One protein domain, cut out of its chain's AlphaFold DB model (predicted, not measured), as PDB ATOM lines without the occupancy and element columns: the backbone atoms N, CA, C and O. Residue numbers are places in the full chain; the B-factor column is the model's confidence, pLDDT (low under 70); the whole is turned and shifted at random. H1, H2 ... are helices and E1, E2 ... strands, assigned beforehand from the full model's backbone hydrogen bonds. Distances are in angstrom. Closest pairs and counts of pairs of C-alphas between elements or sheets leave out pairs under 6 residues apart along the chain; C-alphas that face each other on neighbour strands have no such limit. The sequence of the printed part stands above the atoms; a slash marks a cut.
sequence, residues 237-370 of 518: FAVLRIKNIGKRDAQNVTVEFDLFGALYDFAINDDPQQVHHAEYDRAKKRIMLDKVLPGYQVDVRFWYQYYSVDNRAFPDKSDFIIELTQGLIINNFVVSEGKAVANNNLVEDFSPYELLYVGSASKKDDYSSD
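Overview. This is residues 237 to 370 of the 518 residues of an uncharacterized protein of Methylobacter sp (UniProt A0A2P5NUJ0). Two antiparallel sheets lie face to face as an elongated sandwich, four strands E4 E5 E2 E7 over three strands E1 E6 E3, with their strands running nearly along one line. At one end the link from E6 to H1 and the helix H1 reach beyond the sandwich, residues 311 to 316 sticking out, while E8, the short helix H2 and E9 run past the side where the edge strands E1 and E7 come together. The printed part has 134 residues, with nine named strands and two named helices in the order E1 E2 E3 E4 E5 E6 H1 E7 E8 H2 E9, and the class is mostly strand. The whole is compact, with a radius of gyration of the C-alphas of 15.6 A, and spans 50 by 31 by 30 A.

Arrangement. The larger sheet has the order E4, residues 275 to 281, E5, residues 286 to 292, E2, residues 250 to 259, and E7, residues 328 to 334; it is twisted. E4 and E5 form a hairpin, with N 279 and O 288 2.9 A apart. E5 and E2 are antiparallel at 158 degrees, with N 287 and O 255 2.8 A apart. E2 and E7 are antiparallel at 156 degrees, with N 256 and O 332 2.9 A apart. The second sheet has the order E1, residues 237 to 244, E6, residues 297 to 305, and E3, residues 262 to 269. E1 and E6 are antiparallel at 163 degrees, with N 240 and O 300 2.8 A apart; E6 and E3 are antiparallel at 164 degrees, with N 301 and O 267 2.8 A apart. The two sheets make a sandwich, two sheets face to face: the facing parts are 10.4 A centre to centre, their best planes stand 12 degrees apart and their strands 7 degrees. The chain changes from one sheet to the other at the links E1 to E2, E2 to E3, E3 to E4, E5 to E6 and E6 to E7. H1, residues 317 to 324, only grazes the larger sheet, with its residues 321 to 322; the closest C-alphas of H1 and E7 are those of Ile 322 and Leu 328, 7.3 A. H2, residues 344 to 347, only grazes the second sheet; the closest C-alphas of E1 and H2 are those of Arg 241 and Leu 346, 7.0 A. E8, residues 339 to 342, and E9, residues 355 to 359, pair with no named strand, and each is near E1. In H1 every O i to N i+4 pair is within hydrogen-bond range; H2 is too short for such a pair.

Along the chain. E2 is 25.0 A long from C-alpha 250 to C-alpha 259, E6 is 26.0 A from 297 to 305, and E1 is 23.1 A from 237 to 244. E1 begins at C-alpha 237, (228.381, 350.629, 370.104). E3 measures 20.9 A, E7 17.5 A, E4 17.2 A and E5 16.4 A. H1 measures 10.9 A, and its C-alpha 317 is at (236.469, 351.236, 392.156). E9 measures 11.2 A, E8 10.0 A and H2 6.2 A from first to last C-alpha, and E9 ends at C-alpha 359, (222.614, 340.866, 378.966).

Size, cuts and confidence. The two C-alphas farthest apart are those of Lys 247 and Ala 313, 51.8 A. The printed part has no cut. The link from E6 to H1, with 11 residues between them, is long, and the link from H2 to E9 is short. The mean pLDDT of the printed part is 82.1; residues 272 to 276, 311 to 318, 321, 360 to 368 and 370 are under 70.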
ATOM      1  N   PHE A 237     229.747 350.454 370.542       91.81
ATOM      2  CA  PHE A 237     228.381 350.629 370.104       91.81
ATOM      3  C   PHE A 237     227.460 349.786 370.981       91.81
ATOM      4  O   PHE A 237     227.621 348.570 371.065       91.81
ATOM      5  N   ALA A 238     226.498 350.424 371.638       92.19
ATOM      6  CA  ALA A 238     225.492 349.738 372.435       92.19
ATOM      7  C   ALA A 238     224.120 349.801 371.766       92.19
ATOM      8  O   ALA A 238     223.686 350.861 371.315       92.19
ATOM      9  N   VAL A 239     223.421 348.667 371.767       92.75
ATOM     10  CA  VAL A 239     222.034 348.538 371.319       92.75
ATOM     11  C   VAL A 239     221.182 348.101 372.499       92.75
ATOM     12  O   VAL A 239     221.269 346.961 372.955       92.75
ATOM     13  N   LEU A 240     220.342 349.011 372.982       94.00
ATOM     14  CA  LEU A 240     219.246 348.690 373.879       94.00
ATOM     15  C   LEU A 240     217.999 348.441 373.036       94.00
ATOM     16  O   LEU A 240     217.436 349.353 372.434       94.00
ATOM     17  N   ARG A 241     217.545 347.196 373.024       93.69
ATOM     18  CA  ARG A 241     216.357 346.792 372.288       93.69
ATOM     19  C   ARG A 241     215.182 346.635 373.229       93.69
ATOM     20  O   ARG A 241     215.305 345.983 374.261       93.69
ATOM     21  N   ILE A 242     214.049 347.216 372.859       94.06
ATOM     22  CA  ILE A 242     212.832 347.269 373.669       94.06
ATOM     23  C   ILE A 242     211.678 346.746 372.828       94.06
ATOM     24  O   ILE A 242     211.390 347.289 371.770       94.06
ATOM     25  N   LYS A 243     210.983 345.711 373.292       93.94
ATOM     26  CA  LYS A 243     209.868 345.095 372.575       93.94
ATOM     27  C   LYS A 243     208.633 345.005 373.445       93.94
ATOM     28  O   LYS A 243     208.678 344.476 374.553       93.94
ATOM     29  N   ASN A 244     207.497 345.442 372.918       93.50
ATOM     30  CA  ASN A 244     206.222 345.204 373.577       93.50
ATOM     31  C   ASN A 244     205.655 343.852 373.145       93.50
ATOM     32  O   ASN A 244     205.170 343.686 372.030       93.50
ATOM     33  N   ILE A 245     205.694 342.874 374.043       92.69
ATOM     34  CA  ILE A 245     205.095 341.549 373.825       92.69
ATOM     35  C   ILE A 245     203.683 341.438 374.423       92.69
ATOM     36  O   ILE A 245     203.053 340.379 374.372       92.69
ATOM     37  N   GLY A 246     203.199 342.512 375.049       87.81
ATOM     38  CA  GLY A 246     201.845 342.617 375.562       87.81
ATOM     39  C   GLY A 246     200.806 342.685 374.444       87.81
ATOM     40  O   GLY A 246     201.114 342.804 373.263       87.81
ATOM     41  N   LYS A 247     199.528 342.633 374.829       87.25
ATOM     42  CA  LYS A 247     198.392 342.835 373.906       87.25
ATOM     43  C   LYS A 247     197.924 344.292 373.849       87.25
ATOM     44  O   LYS A 247     196.892 344.576 373.251       87.25
ATOM     45  N   ARG A 248     198.629 345.184 374.545       86.62
ATOM     46  CA  ARG A 248     198.272 346.587 374.759       86.62
ATOM     47  C   ARG A 248     199.477 347.469 374.600       86.62
ATOM     48  O   ARG A 248     200.583 347.034 374.908       86.62
ATOM     49  N   ASP A 249     199.223 348.696 374.190       90.06
ATOM     50  CA  ASP A 249     200.213 349.756 374.121       90.06
ATOM     51  C   ASP A 249     200.885 349.920 375.488       90.06
ATOM     52  O   ASP A 249     200.213 350.018 376.517       90.06
ATOM     53  N   ALA A 250     202.213 349.924 375.504       90.31
ATOM     54  CA  ALA A 250     202.966 350.307 376.685       90.31
ATOM     55  C   ALA A 250     203.144 351.822 376.650       90.31
ATOM     56  O   ALA A 250     203.601 352.345 375.639       90.31
ATOM     57  N   GLN A 251     202.763 352.510 377.725       91.44
ATOM     58  CA  GLN A 251     202.829 353.968 377.804       91.44
ATOM     59  C   GLN A 251     203.918 354.429 378.770       91.44
ATOM     60  O   GLN A 251     204.187 353.752 379.773       91.44
ATOM     61  N   ASN A 252     204.482 355.607 378.500       91.12
ATOM     62  CA  ASN A 252     205.491 356.271 379.328       91.12
ATOM     63  C   ASN A 252     206.649 355.325 379.684       91.12
ATOM     64  O   ASN A 252     207.008 355.167 380.856       91.12
ATOM     65  N   VAL A 253     207.171 354.619 378.679       92.25
ATOM     66  CA  VAL A 253     208.312 353.728 378.874       92.25
ATOM     67  C   VAL A 253     209.529 354.607 379.113       92.25
ATOM     68  O   VAL A 253     209.928 355.378 378.246       92.25
ATOM     69  N   THR A 254     210.092 354.513 380.311       92.50
ATOM     70  CA  THR A 254     211.244 355.312 380.718       92.50
ATOM     71  C   THR A 254     212.431 354.403 380.948       92.50
ATOM     72  O   THR A 254     212.335 353.425 381.693       92.50
ATOM     73  N   VAL A 255     213.558 354.756 380.343       92.31
ATOM     74  CA  VAL A 255     214.835 354.093 380.571       92.31
ATOM     75  C   VAL A 255     215.800 355.099 381.162       92.31
ATOM     76  O   VAL A 255     216.097 356.116 380.544       92.31
ATOM     77  N   GLU A 256     216.290 354.811 382.357       91.00
ATOM     78  CA  GLU A 256     217.372 355.562 382.985       91.00
ATOM     79  C   GLU A 256     218.644 354.743 382.852       91.00
ATOM     80  O   GLU A 256     218.643 353.540 383.131       91.00
ATOM     81  N   PHE A 257     219.727 355.379 382.431       89.31
ATOM     82  CA  PHE A 257     220.989 354.695 382.205       89.31
ATOM     83  C   PHE A 257     222.164 355.543 382.668       89.31
ATOM     84  O   PHE A 257     222.085 356.768 382.726       89.31
ATOM     85  N   ASP A 258     223.274 354.878 382.951       86.56
ATOM     86  CA  ASP A 258     224.566 355.519 383.090       86.56
ATOM     87  C   ASP A 258     225.489 355.048 381.983       86.56
ATOM     88  O   ASP A 258     225.763 353.859 381.822       86.56
ATOM     89  N   LEU A 259     225.963 356.025 381.216       87.31
ATOM     90  CA  LEU A 259     227.052 355.849 380.280       87.31
ATOM     91  C   LEU A 259     228.350 356.273 380.955       87.31
ATOM     92  O   LEU A 259     228.463 357.401 381.448       87.31
ATOM     93  N   PHE A 260     229.313 355.368 380.934       82.06
ATOM     94  CA  PHE A 260     230.633 355.541 381.505       82.06
ATOM     95  C   PHE A 260     231.666 355.646 380.384       82.06
ATOM     96  O   PHE A 260     232.349 354.691 380.014       82.06
ATOM     97  N   GLY A 261     231.704 356.838 379.803       84.88
ATOM     98  CA  GLY A 261     232.483 357.186 378.625       84.88
ATOM     99  C   GLY A 261     231.964 358.487 378.023       84.88
ATOM    100  O   GLY A 261     231.022 359.094 378.540       84.88
ATOM    101  N   ALA A 262     232.560 358.909 376.912       88.19
ATOM    102  CA  ALA A 262     232.055 360.054 376.164       88.19
ATOM    103  C   ALA A 262     230.997 359.582 375.158       88.19
ATOM    104  O   ALA A 262     231.289 358.766 374.285       88.19
ATOM    105  N   LEU A 263     229.762 360.085 375.271       90.75
ATOM    106  CA  LEU A 263     228.734 359.854 374.252       90.75
ATOM    107  C   LEU A 263     229.140 360.592 372.972       90.75
ATOM    108  O   LEU A 263     229.183 361.826 372.962       90.75
ATOM    109  N   TYR A 264     229.409 359.839 371.909       91.94
ATOM    110  CA  TYR A 264     229.637 360.402 370.587       91.94
ATOM    111  C   TYR A 264     228.299 360.789 369.960       91.94
ATOM    112  O   TYR A 264     228.068 361.968 369.700       91.94
ATOM    113  N   ASP A 265     227.390 359.831 369.791       91.56
ATOM    114  CA  ASP A 265     226.056 360.095 369.251       91.56
ATOM    115  C   ASP A 265     225.022 359.096 369.781       91.56
ATOM    116  O   ASP A 265     225.355 358.070 370.384       91.56
ATOM    117  N   PHE A 266     223.756 359.411 369.545       90.06
ATOM    118  CA  PHE A 266     222.607 358.652 369.994       90.06
ATOM    119  C   PHE A 266     221.508 358.651 368.933       90.06
ATOM    120  O   PHE A 266     221.177 359.691 368.369       90.06
ATOM    121  N   ALA A 267     220.898 357.492 368.697       89.06
ATOM    122  CA  ALA A 267     219.767 357.374 367.788       89.06
ATOM    123  C   ALA A 267     218.720 356.422 368.351       89.06
ATOM    124  O   ALA A 267     219.040 355.384 368.929       89.06
ATOM    125  N   ILE A 268     217.459 356.756 368.116       88.69
ATOM    126  CA  ILE A 268     216.330 355.874 368.372       88.69
ATOM    127  C   ILE A 268     215.794 355.509 366.999       88.69
ATOM    128  O   ILE A 268     215.386 356.383 366.243       88.69
ATOM    129  N   ASN A 269     215.885 354.231 366.643       81.44
ATOM    130  CA  ASN A 269     215.257 353.735 365.433       81.44
ATOM    131  C   ASN A 269     213.822 353.359 365.781       81.44
ATOM    132  O   ASN A 269     213.553 352.247 366.251       81.44
ATOM    133  N   ASP A 270     212.930 354.321 365.602       71.25
ATOM    134  CA  ASP A 270     211.507 354.154 365.775       71.25
ATOM    135  C   ASP A 270     210.747 354.429 364.470       71.25
ATOM    136  O   ASP A 270     211.044 355.351 363.717       71.25
ATOM    137  N   ASP A 271     209.754 353.593 364.160       71.31
ATOM    138  CA  ASP A 271     208.731 353.966 363.185       71.31
ATOM    139  C   ASP A 271     207.807 354.973 363.882       71.31
ATOM    140  O   ASP A 271     207.097 354.581 364.817       71.31
ATOM    141  N   PRO A 272     207.768 356.247 363.451       62.41
ATOM    142  CA  PRO A 272     206.967 357.280 364.105       62.41
ATOM    143  C   PRO A 272     205.455 356.999 364.054       62.41
ATOM    144  O   PRO A 272     204.676 357.653 364.747       62.41
ATOM    145  N   GLN A 273     205.007 356.031 363.240       61.97
ATOM    146  CA  GLN A 273     203.619 355.560 363.239       61.97
ATOM    147  C   GLN A 273     203.333 354.525 364.338       61.97
ATOM    148  O   GLN A 273     202.168 354.269 364.646       61.97
ATOM    149  N   GLN A 274     204.369 353.918 364.922       64.50
ATOM    150  CA  GLN A 274     204.267 352.802 365.874       64.50
ATOM    151  C   GLN A 274     204.915 353.089 367.232       64.50
ATOM    152  O   GLN A 274     204.597 352.432 368.230       64.50
ATOM    153  N   VAL A 275     205.758 354.116 367.288       65.12
ATOM    154  CA  VAL A 275     206.234 354.758 368.506       65.12
ATOM    155  C   VAL A 275     205.834 356.216 368.408       65.12
ATOM    156  O   VAL A 275     206.270 356.939 367.516       65.12
ATOM    157  N   HIS A 276     204.953 356.654 369.300       64.81
ATOM    158  CA  HIS A 276     204.638 358.073 369.364       64.81
ATOM    159  C   HIS A 276     205.697 358.719 370.244       64.81
ATOM    160  O   HIS A 276     205.699 358.438 371.433       64.81
ATOM    161  N   HIS A 277     206.553 359.542 369.636       73.62
ATOM    162  CA  HIS A 277     207.515 360.430 370.289       73.62
ATOM    163  C   HIS A 277     208.544 359.728 371.197       73.62
ATOM    164  O   HIS A 277     208.235 359.169 372.252       73.62
ATOM    165  N   ALA A 278     209.802 359.795 370.772       79.62
ATOM    166  CA  ALA A 278     210.941 359.348 371.545       79.62
ATOM    167  C   ALA A 278     211.857 360.543 371.838       79.62
ATOM    168  O   ALA A 278     212.266 361.259 370.924       79.62
ATOM    169  N   GLU A 279     212.174 360.760 373.113       85.69
ATOM    170  CA  GLU A 279     213.028 361.861 373.560       85.69
ATOM    171  C   GLU A 279     214.184 361.333 374.413       85.69
ATOM    172  O   GLU A 279     214.030 360.405 375.214       85.69
ATOM    173  N   TYR A 280     215.354 361.948 374.246       85.56
ATOM    174  CA  TYR A 280     216.512 361.732 375.099       85.56
ATOM    175  C   TYR A 280     216.820 362.992 375.914       85.56
ATOM    176  O   TYR A 280     217.285 364.001 375.382       85.56
ATOM    177  N   ASP A 281     216.617 362.909 377.229       86.19
ATOM    178  CA  ASP A 281     217.045 363.927 378.184       86.19
ATOM    179  C   ASP A 281     218.513 363.667 378.555       86.19
ATOM    180  O   ASP A 281     218.834 362.815 379.394       86.19
ATOM    181  N   ARG A 282     219.418 364.412 377.908       83.06
ATOM    182  CA  ARG A 282     220.870 364.290 378.106       83.06
ATOM    183  C   ARG A 282     221.306 364.631 379.529       83.06
ATOM    184  O   ARG A 282     222.209 363.979 380.049       83.06
ATOM    185  N   ALA A 283     220.667 365.612 380.168       84.06
ATOM    186  CA  ALA A 283     221.018 366.037 381.523       84.06
ATOM    187  C   ALA A 283     220.666 364.961 382.557       84.06
ATOM    188  O   ALA A 283     221.408 364.749 383.514       84.06
ATOM    189  N   LYS A 284     219.552 364.251 382.342       84.94
ATOM    190  CA  LYS A 284     219.088 363.177 383.230       84.94
ATOM    191  C   LYS A 284     219.493 361.773 382.779       84.94
ATOM    192  O   LYS A 284     219.078 360.816 383.427       84.94
ATOM    193  N   LYS A 285     220.240 361.649 381.673       89.31
ATOM    194  CA  LYS A 285     220.596 360.378 381.015       89.31
ATOM    195  C   LYS A 285     219.394 359.427 380.918       89.31
ATOM    196  O   LYS A 285     219.407 358.292 381.399       89.31
ATOM    197  N   ARG A 286     218.307 359.941 380.343       91.56
ATOM    198  CA  ARG A 286     217.005 359.273 380.337       91.56
ATOM    199  C   ARG A 286     216.403 359.254 378.946       91.56
ATOM    200  O   ARG A 286     216.399 360.274 378.269       91.56
ATOM    201  N   ILE A 287     215.850 358.112 378.561       92.38
ATOM    202  CA  ILE A 287     215.055 357.956 377.342       92.38
ATOM    203  C   ILE A 287     213.598 357.822 377.734       92.38
ATOM    204  O   ILE A 287     213.258 357.043 378.628       92.38
ATOM    205  N   MET A 288     212.749 358.575 377.052       92.19
ATOM    206  CA  MET A 288     211.307 358.527 377.201       92.19
ATOM    207  C   MET A 288     210.691 358.100 375.877       92.19
ATOM    208  O   MET A 288     210.944 358.717 374.849       92.19
ATOM    209  N   LEU A 289     209.904 357.026 375.914       92.25
ATOM    210  CA  LEU A 289     209.050 356.604 374.812       92.25
ATOM    211  C   LEU A 289     207.607 356.756 375.290       92.25
ATOM    212  O   LEU A 289     207.176 356.013 376.183       92.25
ATOM    213  N   ASP A 290     206.850 357.693 374.716       90.06
ATOM    214  CA  ASP A 290     205.486 357.942 375.203       90.06
ATOM    215  C   ASP A 290     204.610 356.709 374.990       90.06
ATOM    216  O   ASP A 290     203.746 356.395 375.817       90.06
ATOM    217  N   LYS A 291     204.847 355.979 373.892       89.88
ATOM    218  CA  LYS A 291     204.056 354.808 373.526       89.88
ATOM    219  C   LYS A 291     204.823 353.793 372.678       89.88
ATOM    220  O   LYS A 291     205.410 354.161 371.672       89.88
ATOM    221  N   VAL A 292     204.711 352.504 373.015       90.81
ATOM    222  CA  VAL A 292     205.213 351.369 372.213       90.81
ATOM    223  C   VAL A 292     204.064 350.409 371.892       90.81
ATOM    224  O   VAL A 292     203.471 349.825 372.807       90.81
ATOM    225  N   LEU A 293     203.728 350.232 370.609       90.88
ATOM    226  CA  LEU A 293     202.627 349.358 370.173       90.88
ATOM    227  C   LEU A 293     202.915 347.853 370.374       90.88
ATOM    228  O   LEU A 293     204.069 347.429 370.302       90.88
ATOM    229  N   PRO A 294     201.881 347.014 370.590       91.06
ATOM    230  CA  PRO A 294     202.005 345.557 370.648       91.06
ATOM    231  C   PRO A 294     202.730 344.955 369.445       91.06
ATOM    232  O   PRO A 294     202.395 345.238 368.299       91.06
ATOM    233  N   GLY A 295     203.683 344.065 369.708       89.12
ATOM    234  CA  GLY A 295     204.495 343.403 368.689       89.12
ATOM    235  C   GLY A 295     205.628 344.265 368.132       89.12
ATOM    236  O   GLY A 295     206.496 343.718 367.452       89.12
ATOM    237  N   TYR A 296     205.650 345.562 368.445       90.38
ATOM    238  CA  TYR A 296     206.652 346.485 367.941       90.38
ATOM    239  C   TYR A 296     207.929 346.473 368.781       90.38
ATOM    240  O   TYR A 296     207.914 346.167 369.982       90.38
ATOM    241  N   GLN A 297     209.033 346.802 368.119       90.62
ATOM    242  CA  GLN A 297     210.371 346.831 368.680       90.62
ATOM    243  C   GLN A 297     211.018 348.182 368.397       90.62
ATOM    244  O   GLN A 297     210.967 348.669 367.275       90.62
ATOM    245  N   VAL A 298     211.648 348.746 369.419       92.38
ATOM    246  CA  VAL A 298     212.422 349.981 369.361       92.38
ATOM    247  C   VAL A 298     213.879 349.633 369.609       92.38
ATOM    248  O   VAL A 298     214.195 348.975 370.606       92.38
ATOM    249  N   ASP A 299     214.756 350.079 368.715       91.81
ATOM    250  CA  ASP A 299     216.201 349.938 368.876       91.81
ATOM    251  C   ASP A 299     216.777 351.298 369.265       91.81
ATOM    252  O   ASP A 299     216.764 352.252 368.490       91.81
ATOM    253  N   VAL A 300     217.304 351.375 370.477       92.56
ATOM    254  CA  VAL A 300     218.021 352.532 370.994       92.56
ATOM    255  C   VAL A 300     219.514 352.271 370.841       92.56
ATOM    256  O   VAL A 300     220.027 351.255 371.308       92.56
ATOM    257  N   ARG A 301     220.216 353.191 370.191       91.88
ATOM    258  CA  ARG A 301     221.613 353.053 369.796       91.88
ATOM    259  C   ARG A 301     222.469 354.128 370.447       91.88
ATOM    260  O   ARG A 301     222.172 355.314 370.316       91.88
ATOM    261  N   PHE A 302     223.547 353.709 371.098       92.25
ATOM    262  CA  PHE A 302     224.546 354.594 371.692       92.25
ATOM    263  C   PHE A 302     225.897 354.334 371.041       92.25
ATOM    264  O   PHE A 302     226.415 353.219 371.106       92.25
ATOM    265  N   TRP A 303     226.491 355.369 370.466       93.19
ATOM    266  CA  TRP A 303     227.880 355.348 370.030       93.19
ATOM    267  C   TRP A 303     228.691 356.109 371.056       93.19
ATOM    268  O   TRP A 303     228.410 357.277 371.328       93.19
ATOM    269  N   TYR A 304     229.670 355.452 371.660       93.06
ATOM    270  CA  TYR A 304     230.427 356.054 372.742       93.06
ATOM    271  C   TYR A 304     231.879 355.617 372.732       93.06
ATOM    272  O   TYR A 304     232.250 354.548 372.243       93.06
ATOM    273  N   GLN A 305     232.698 356.489 373.296       91.19
ATOM    274  CA  GLN A 305     234.095 356.228 373.530       91.19
ATOM    275  C   GLN A 305     234.279 355.725 374.957       91.19
ATOM    276  O   GLN A 305     234.030 356.433 375.938       91.19
ATOM    277  N   TYR A 306     234.696 354.473 375.045       90.56
ATOM    278  CA  TYR A 306     235.025 353.774 376.268       90.56
ATOM    279  C   TYR A 306     236.521 353.865 376.564       90.56
ATOM    280  O   TYR A 306     237.351 353.561 375.707       90.56
ATOM    281  N   TYR A 307     236.861 354.206 377.803       83.62
ATOM    282  CA  TYR A 307     238.240 354.283 378.277       83.62
ATOM    283  C   TYR A 307     238.507 353.128 379.240       83.62
ATOM    284  O   TYR A 307     237.978 353.124 380.354       83.62
ATOM    285  N   SER A 308     239.310 352.154 378.798       80.75
ATOM    286  CA  SER A 308     239.658 350.992 379.622       80.75
ATOM    287  C   SER A 308     240.417 351.396 380.878       80.75
ATOM    288  O   SER A 308     241.171 352.369 380.883       80.75
ATOM    289  N   VAL A 309     240.227 350.608 381.933       79.19
ATOM    290  CA  VAL A 309     240.924 350.745 383.217       79.19
ATOM    291  C   VAL A 309     242.437 350.738 383.043       79.19
ATOM    292  O   VAL A 309     243.116 351.539 383.676       79.19
ATOM    293  N   ASP A 310     242.960 349.877 382.167       73.50
ATOM    294  CA  ASP A 310     244.406 349.734 381.954       73.50
ATOM    295  C   ASP A 310     245.030 351.005 381.318       73.50
ATOM    296  O   ASP A 310     246.246 351.168 381.347       73.50
ATOM    297  N   ASN A 311     244.211 351.942 380.817       66.19
ATOM    298  CA  ASN A 311     244.650 353.245 380.302       66.19
ATOM    299  C   ASN A 311     244.568 354.376 381.346       66.19
ATOM    300  O   ASN A 311     244.808 355.535 381.006       66.19
ATOM    301  N   ARG A 312     244.184 354.088 382.597       65.44
ATOM    302  CA  ARG A 312     244.032 355.101 383.654       65.44
ATOM    303  C   ARG A 312     245.240 355.101 384.581       65.44
ATOM    304  O   ARG A 312     245.642 354.057 385.080       65.44
ATOM    305  N   ALA A 313     245.763 356.294 384.870       55.69
ATOM    306  CA  ALA A 313     246.903 356.475 385.774       55.69
ATOM    307  C   ALA A 313     246.612 355.977 387.201       55.69
ATOM    308  O   ALA A 313     247.481 355.418 387.865       55.69
ATOM    309  N   PHE A 314     245.370 356.147 387.662       60.31
ATOM    310  CA  PHE A 314     244.927 355.717 388.982       60.31
ATOM    311  C   PHE A 314     243.506 355.161 388.917       60.31
ATOM    312  O   PHE A 314     242.555 355.905 389.154       60.31
ATOM    313  N   PRO A 315     243.340 353.876 388.575       67.38
ATOM    314  CA  PRO A 315     242.015 353.301 388.477       67.38
ATOM    315  C   PRO A 315     241.365 353.217 389.861       67.38
ATOM    316  O   PRO A 315     241.951 352.672 390.802       67.38
ATOM    317  N   ASP A 316     240.150 353.737 389.993       62.75
ATOM    318  CA  ASP A 316     239.350 353.612 391.209       62.75
ATOM    319  C   ASP A 316     238.285 352.513 391.081       62.75
ATOM    320  O   ASP A 316     238.115 351.887 390.036       62.75
ATOM    321  N   LYS A 317     237.532 352.254 392.157       67.56
ATOM    322  CA  LYS A 317     236.469 351.236 392.156       67.56
ATOM    323  C   LYS A 317     235.437 351.460 391.042       67.56
ATOM    324  O   LYS A 317     234.921 350.478 390.508       67.56
ATOM    325  N   SER A 318     235.108 352.714 390.735       66.94
ATOM    326  CA  SER A 318     234.152 353.038 389.681       66.94
ATOM    327  C   SER A 318     234.695 352.597 388.326       66.94
ATOM    328  O   SER A 318     233.974 351.935 387.591       66.94
ATOM    329  N   ASP A 319     235.986 352.774 388.063       71.31
ATOM    330  CA  ASP A 319     236.623 352.375 386.806       71.31
ATOM    331  C   ASP A 319     236.538 350.872 386.544       71.31
ATOM    332  O   ASP A 319     236.263 350.430 385.428       71.31
ATOM    333  N   PHE A 320     236.683 350.055 387.581       71.94
ATOM    334  CA  PHE A 320     236.511 348.612 387.429       71.94
ATOM    335  C   PHE A 320     235.045 348.216 387.211       71.94
ATOM    336  O   PHE A 320     234.777 347.277 386.465       71.94
ATOM    337  N   ILE A 321     234.086 348.927 387.814       69.69
ATOM    338  CA  ILE A 321     232.654 348.731 387.522       69.69
ATOM    339  C   ILE A 321     232.374 349.078 386.054       69.69
ATOM    340  O   ILE A 321     231.660 348.347 385.366       69.69
ATOM    341  N   ILE A 322     232.981 350.155 385.558       75.69
ATOM    342  CA  ILE A 322     232.910 350.592 384.161       75.69
ATOM    343  C   ILE A 322     233.414 349.485 383.223       75.69
ATOM    344  O   ILE A 322     232.745 349.168 382.239       75.69
ATOM    345  N   GLU A 323     234.523 348.827 383.567       81.00
ATOM    346  CA  GLU A 323     235.068 347.696 382.803       81.00
ATOM    347  C   GLU A 323     234.177 346.461 382.843       81.00
ATOM    348  O   GLU A 323     233.869 345.895 381.796       81.00
ATOM    349  N   LEU A 324     233.677 346.071 384.015       77.44
ATOM    350  CA  LEU A 324     232.779 344.918 384.135       77.44
ATOM    351  C   LEU A 324     231.483 345.103 383.336       77.44
ATOM    352  O   LEU A 324     230.965 344.151 382.755       77.44
ATOM    353  N   THR A 325     230.987 346.336 383.267       77.44
ATOM    354  CA  THR A 325     229.743 346.696 382.567       77.44
ATOM    355  C   THR A 325     229.966 347.112 381.125       77.44
ATOM    356  O   THR A 325     229.026 347.470 380.417       77.44
ATOM    357  N   GLN A 326     231.220 347.069 380.672       85.75
ATOM    358  CA  GLN A 326     231.603 347.455 379.329       85.75
ATOM    359  C   GLN A 326     231.181 348.907 378.977       85.75
ATOM    360  O   GLN A 326     231.036 349.254 377.800       85.75
ATOM    361  N   GLY A 327     231.032 349.770 379.989       83.69
ATOM    362  CA  GLY A 327     230.777 351.205 379.858       83.69
ATOM    363  C   GLY A 327     229.313 351.650 379.825       83.69
ATOM    364  O   GLY A 327     229.077 352.846 379.654       83.69
ATOM    365  N   LEU A 328     228.330 350.755 379.979       87.56
ATOM    366  CA  LEU A 328     226.911 351.131 379.979       87.56
ATOM    367  C   LEU A 328     226.092 350.288 380.963       87.56
ATOM    368  O   LEU A 328     226.115 349.061 380.918       87.56
ATOM    369  N   ILE A 329     225.297 350.960 381.798       83.56
ATOM    370  CA  ILE A 329     224.382 350.336 382.764       83.56
ATOM    371  C   ILE A 329     222.980 350.906 382.565       83.56
ATOM    372  O   ILE A 329     222.812 352.119 382.464       83.56
ATOM    373  N   ILE A 330     221.955 350.052 382.555       86.56
ATOM    374  CA  ILE A 330     220.567 350.510 382.695       86.56
ATOM    375  C   ILE A 330     220.246 350.537 384.185       86.56
ATOM    376  O   ILE A 330     220.185 349.504 384.840       86.56
ATOM    377  N   ASN A 331     220.054 351.729 384.727       82.69
ATOM    378  CA  ASN A 331     219.748 351.916 386.139       82.69
ATOM    379  C   ASN A 331     218.300 351.557 386.445       82.69
ATOM    380  O   ASN A 331     217.988 351.025 387.512       82.69
ATOM    381  N   ASN A 332     217.405 351.885 385.513       85.25
ATOM    382  CA  ASN A 332     215.984 351.696 385.707       85.25
ATOM    383  C   ASN A 332     215.258 351.510 384.378       85.25
ATOM    384  O   ASN A 332     215.571 352.161 383.381       85.25
ATOM    385  N   PHE A 333     214.249 350.645 384.394       90.56
ATOM    386  CA  PHE A 333     213.354 350.430 383.268       90.56
ATOM    387  C   PHE A 333     211.915 350.440 383.781       90.56
ATOM    388  O   PHE A 333     211.469 349.504 384.448       90.56
ATOM    389  N   VAL A 334     211.178 351.503 383.464       88.62
ATOM    390  CA  VAL A 334     209.843 351.769 384.010       88.62
ATOM    391  C   VAL A 334     208.806 351.789 382.894       88.62
ATOM    392  O   VAL A 334     209.048 352.312 381.812       88.62
ATOM    393  N   VAL A 335     207.625 351.236 383.172       89.56
ATOM    394  CA  VAL A 335     206.441 351.309 382.307       89.56
ATOM    395  C   VAL A 335     205.258 351.692 383.193       89.56
ATOM    396  O   VAL A 335     205.015 351.004 384.182       89.56
ATOM    397  N   SER A 336     204.540 352.766 382.846       81.88
ATOM    398  CA  SER A 336     203.522 353.412 383.708       81.88
ATOM    399  C   SER A 336     202.522 352.464 384.382       81.88
ATOM    400  O   SER A 336     202.233 352.624 385.563       81.88
ATOM    401  N   GLU A 337     202.038 351.450 383.665       76.50
ATOM    402  CA  GLU A 337     201.135 350.417 384.195       76.50
ATOM    403  C   GLU A 337     201.536 349.023 383.691       76.50
ATOM    404  O   GLU A 337     200.693 348.216 383.308       76.50
ATOM    405  N   GLY A 338     202.843 348.756 383.597       79.06
ATOM    406  CA  GLY A 338     203.388 347.588 382.904       79.06
ATOM    407  C   GLY A 338     204.313 346.711 383.737       79.06
ATOM    408  O   GLY A 338     204.718 347.049 384.846       79.06
ATOM    409  N   LYS A 339     204.701 345.573 383.158       85.50
ATOM    410  CA  LYS A 339     205.873 344.815 383.608       85.50
ATOM    411  C   LYS A 339     206.968 344.916 382.562       85.50
ATOM    412  O   LYS A 339     206.724 344.597 381.401       85.50
ATOM    413  N   ALA A 340     208.161 345.297 382.990       88.38
ATOM    414  CA  ALA A 340     209.373 345.151 382.205       88.38
ATOM    415  C   ALA A 340     210.110 343.889 382.656       88.38
ATOM    416  O   ALA A 340     210.240 343.632 383.854       88.38
ATOM    417  N   VAL A 341     210.548 343.074 381.704       88.88
ATOM    418  CA  VAL A 341     211.336 341.868 381.964       88.88
ATOM    419  C   VAL A 341     212.472 341.837 380.966       88.88
ATOM    420  O   VAL A 341     212.257 342.052 379.783       88.88
ATOM    421  N   ALA A 342     213.685 341.550 381.400       87.31
ATOM    422  CA  ALA A 342     214.758 341.406 380.436       87.31
ATOM    423  C   ALA A 342     214.716 340.040 379.737       87.31
ATOM    424  O   ALA A 342     214.411 339.026 380.369       87.31
ATOM    425  N   ASN A 343     215.045 340.015 378.446       90.19
ATOM    426  CA  ASN A 343     215.053 338.806 377.631       90.19
ATOM    427  C   ASN A 343     216.205 338.831 376.617       90.19
ATOM    428  O   ASN A 343     216.110 339.502 375.594       90.19
ATOM    429  N   ASN A 344     217.256 338.049 376.870       87.19
ATOM    430  CA  ASN A 344     218.450 337.998 376.018       87.19
ATOM    431  C   ASN A 344     218.157 337.549 374.579       87.19
ATOM    432  O   ASN A 344     218.877 337.950 373.669       87.19
ATOM    433  N   ASN A 345     217.076 336.796 374.351       90.31
ATOM    434  CA  ASN A 345     216.715 336.321 373.014       90.31
ATOM    435  C   ASN A 345     216.349 337.468 372.059       90.31
ATOM    436  O   ASN A 345     216.242 337.285 370.851       90.31
ATOM    437  N   LEU A 346     216.124 338.665 372.604       89.50
ATOM    438  CA  LEU A 346     215.737 339.837 371.840       89.50
ATOM    439  C   LEU A 346     216.870 340.369 370.944       89.50
ATOM    440  O   LEU A 346     216.569 341.071 369.987       89.50
ATOM    441  N   VAL A 347     218.134 340.034 371.221       89.50
ATOM    442  CA  VAL A 347     219.316 340.489 370.456       89.50
ATOM    443  C   VAL A 347     220.087 339.338 369.796       89.50
ATOM    444  O   VAL A 347     221.228 339.519 369.390       89.50
ATOM    445  N   GLU A 348     219.489 338.149 369.669       87.25
ATOM    446  CA  GLU A 348     220.133 336.977 369.037       87.25
ATOM    447  C   GLU A 348     220.470 337.177 367.551       87.25
ATOM    448  O   GLU A 348     221.387 336.551 367.028       87.25
ATOM    449  N   ASP A 349     219.737 338.048 366.864       87.00
ATOM    450  CA  ASP A 349     219.965 338.449 365.472       87.00
ATOM    451  C   ASP A 349     221.057 339.526 365.325       87.00
ATOM    452  O   ASP A 349     221.473 339.835 364.207       87.00
ATOM    453  N   PHE A 350     221.546 340.105 366.426       86.12
ATOM    454  CA  PHE A 350     222.607 341.103 366.397       86.12
ATOM    455  C   PHE A 350     223.974 340.418 366.283       86.12
ATOM    456  O   PHE A 350     224.504 339.882 367.255       86.12
ATOM    457  N   SER A 351     224.543 340.438 365.075       84.12
ATOM    458  CA  SER A 351     225.788 339.735 364.730       84.12
ATOM    459  C   SER A 351     226.944 340.714 364.472       84.12
ATOM    460  O   SER A 351     227.271 340.972 363.312       84.12
ATOM    461  N   PRO A 352     227.561 341.315 365.508       83.44
ATOM    462  CA  PRO A 352     228.758 342.120 365.309       83.44
ATOM    463  C   PRO A 352     229.964 341.211 365.056       83.44
ATOM    464  O   PRO A 352     229.947 340.016 365.357       83.44
ATOM    465  N   TYR A 353     231.045 341.797 364.559       82.62
ATOM    466  CA  TYR A 353     232.311 341.084 364.444       82.62
ATOM    467  C   TYR A 353     232.899 340.761 365.830       82.62
ATOM    468  O   TYR A 353     233.414 339.664 366.031       82.62
ATOM    469  N   GLU A 354     232.782 341.672 366.805       85.25
ATOM    470  CA  GLU A 354     233.158 341.422 368.204       85.25
ATOM    471  C   GLU A 354     232.070 341.930 369.157       85.25
ATOM    472  O   GLU A 354     231.741 343.120 369.201       85.25
ATOM    473  N   LEU A 355     231.501 341.000 369.927       85.62
ATOM    474  CA  LEU A 355     230.455 341.243 370.918       85.62
ATOM    475  C   LEU A 355     231.052 341.100 372.317       85.62
ATOM    476  O   LEU A 355     231.510 340.020 372.683       85.62
ATOM    477  N   LEU A 356     231.037 342.177 373.098       84.75
ATOM    478  CA  LEU A 356     231.628 342.197 374.438       84.75
ATOM    479  C   LEU A 356     230.615 341.827 375.523       84.75
ATOM    480  O   LEU A 356     230.984 341.242 376.538       84.75
ATOM    481  N   TYR A 357     229.340 342.171 375.326       83.06
ATOM    482  CA  TYR A 357     228.299 341.939 376.324       83.06
ATOM    483  C   TYR A 357     226.932 341.711 375.682       83.06
ATOM    484  O   TYR A 357     226.520 342.467 374.804       83.06
ATOM    485  N   VAL A 358     226.221 340.694 376.175       81.88
ATOM    486  CA  VAL A 358     224.798 340.437 375.914       81.88
ATOM    487  C   VAL A 358     224.137 340.191 377.253       81.88
ATOM    488  O   VAL A 358     224.460 339.212 377.931       81.88
ATOM    489  N   GLY A 359     223.210 341.050 377.657       72.50
ATOM    490  CA  GLY A 359     222.614 340.866 378.966       72.50
ATOM    491  C   GLY A 359     221.403 341.709 379.306       72.50
ATOM    492  O   GLY A 359     220.913 342.557 378.558       72.50
ATOM    493  N   SER A 360     220.914 341.396 380.502       64.19
ATOM    494  CA  SER A 360     219.812 342.044 381.188       64.19
ATOM    495  C   SER A 360     220.373 343.081 382.140       64.19
ATOM    496  O   SER A 360     220.923 342.739 383.183       64.19
ATOM    497  N   ALA A 361     220.148 344.348 381.836       56.66
ATOM    498  CA  ALA A 361     220.566 345.433 382.706       56.66
ATOM    499  C   ALA A 361     219.552 345.718 383.844       56.66
ATOM    500  O   ALA A 361     219.483 346.820 384.353       56.66
ATOM    501  N   SER A 362     218.698 344.750 384.223       51.22
ATOM    502  CA  SER A 362     217.751 344.896 385.362       51.22
ATOM    503  C   SER A 362     218.374 344.596 386.719       51.22
ATOM    504  O   SER A 362     217.779 344.904 387.755       51.22
ATOM    505  N   LYS A 363     219.521 343.915 386.747       51.38
ATOM    506  CA  LYS A 363     220.134 343.561 388.014       51.38
ATOM    507  C   LYS A 363     220.913 344.760 388.512       51.38
ATOM    508  O   LYS A 363     221.837 345.237 387.869       51.38
ATOM    509  N   LYS A 364     220.533 345.210 389.705       48.59
ATOM    510  CA  LYS A 364     221.433 345.908 390.619       48.59
ATOM    511  C   LYS A 364     222.556 344.915 390.930       48.59
ATOM    512  O   LYS A 364     222.471 344.161 391.896       48.59
ATOM    513  N   ASP A 365     223.500 344.788 390.011       49.41
ATOM    514  CA  ASP A 365     224.626 343.886 390.147       49.41
ATOM    515  C   ASP A 365     225.474 344.440 391.287       49.41
ATOM    516  O   ASP A 365     226.066 345.518 391.223       49.41
ATOM    517  N   ASP A 366     225.457 343.723 392.400       59.03
ATOM    518  CA  ASP A 366     226.431 343.915 393.450       59.03
ATOM    519  C   ASP A 366     227.777 343.416 392.917       59.03
ATOM    520  O   ASP A 366     228.145 342.257 393.083       59.03
ATOM    521  N   TYR A 367     228.510 344.301 392.237       62.28
ATOM    522  CA  TYR A 367     229.817 343.993 391.655       62.28
ATOM    523  C   TYR A 367     230.890 343.710 392.714       62.28
ATOM    524  O   TYR A 367     232.041 343.479 392.366       62.28
ATOM    525  N   SER A 368     230.573 343.744 394.014       65.12
ATOM    526  CA  SER A 368     231.566 343.534 395.067       65.12
ATOM    527  C   SER A 368     232.256 342.168 394.977       65.12
ATOM    528  O   SER A 368     233.464 342.100 395.213       65.12
ATOM    529  N   SER A 369     231.549 341.104 394.576       70.12
ATOM    530  CA  SER A 369     232.152 339.780 394.362       70.12
ATOM    531  C   SER A 369     233.099 339.758 393.167       70.12
ATOM    532  O   SER A 369     234.209 339.233 393.269       70.12
ATOM    533  N   ASP A 370     232.675 340.352 392.056       66.31
ATOM    534  CA  ASP A 370     233.384 340.292 390.779       66.31
ATOM    535  C   ASP A 370     234.607 341.205 390.806       66.31
ATOM    536  O   ASP A 370     235.697 340.801 390.406       66.31
TER     537      ASP A 370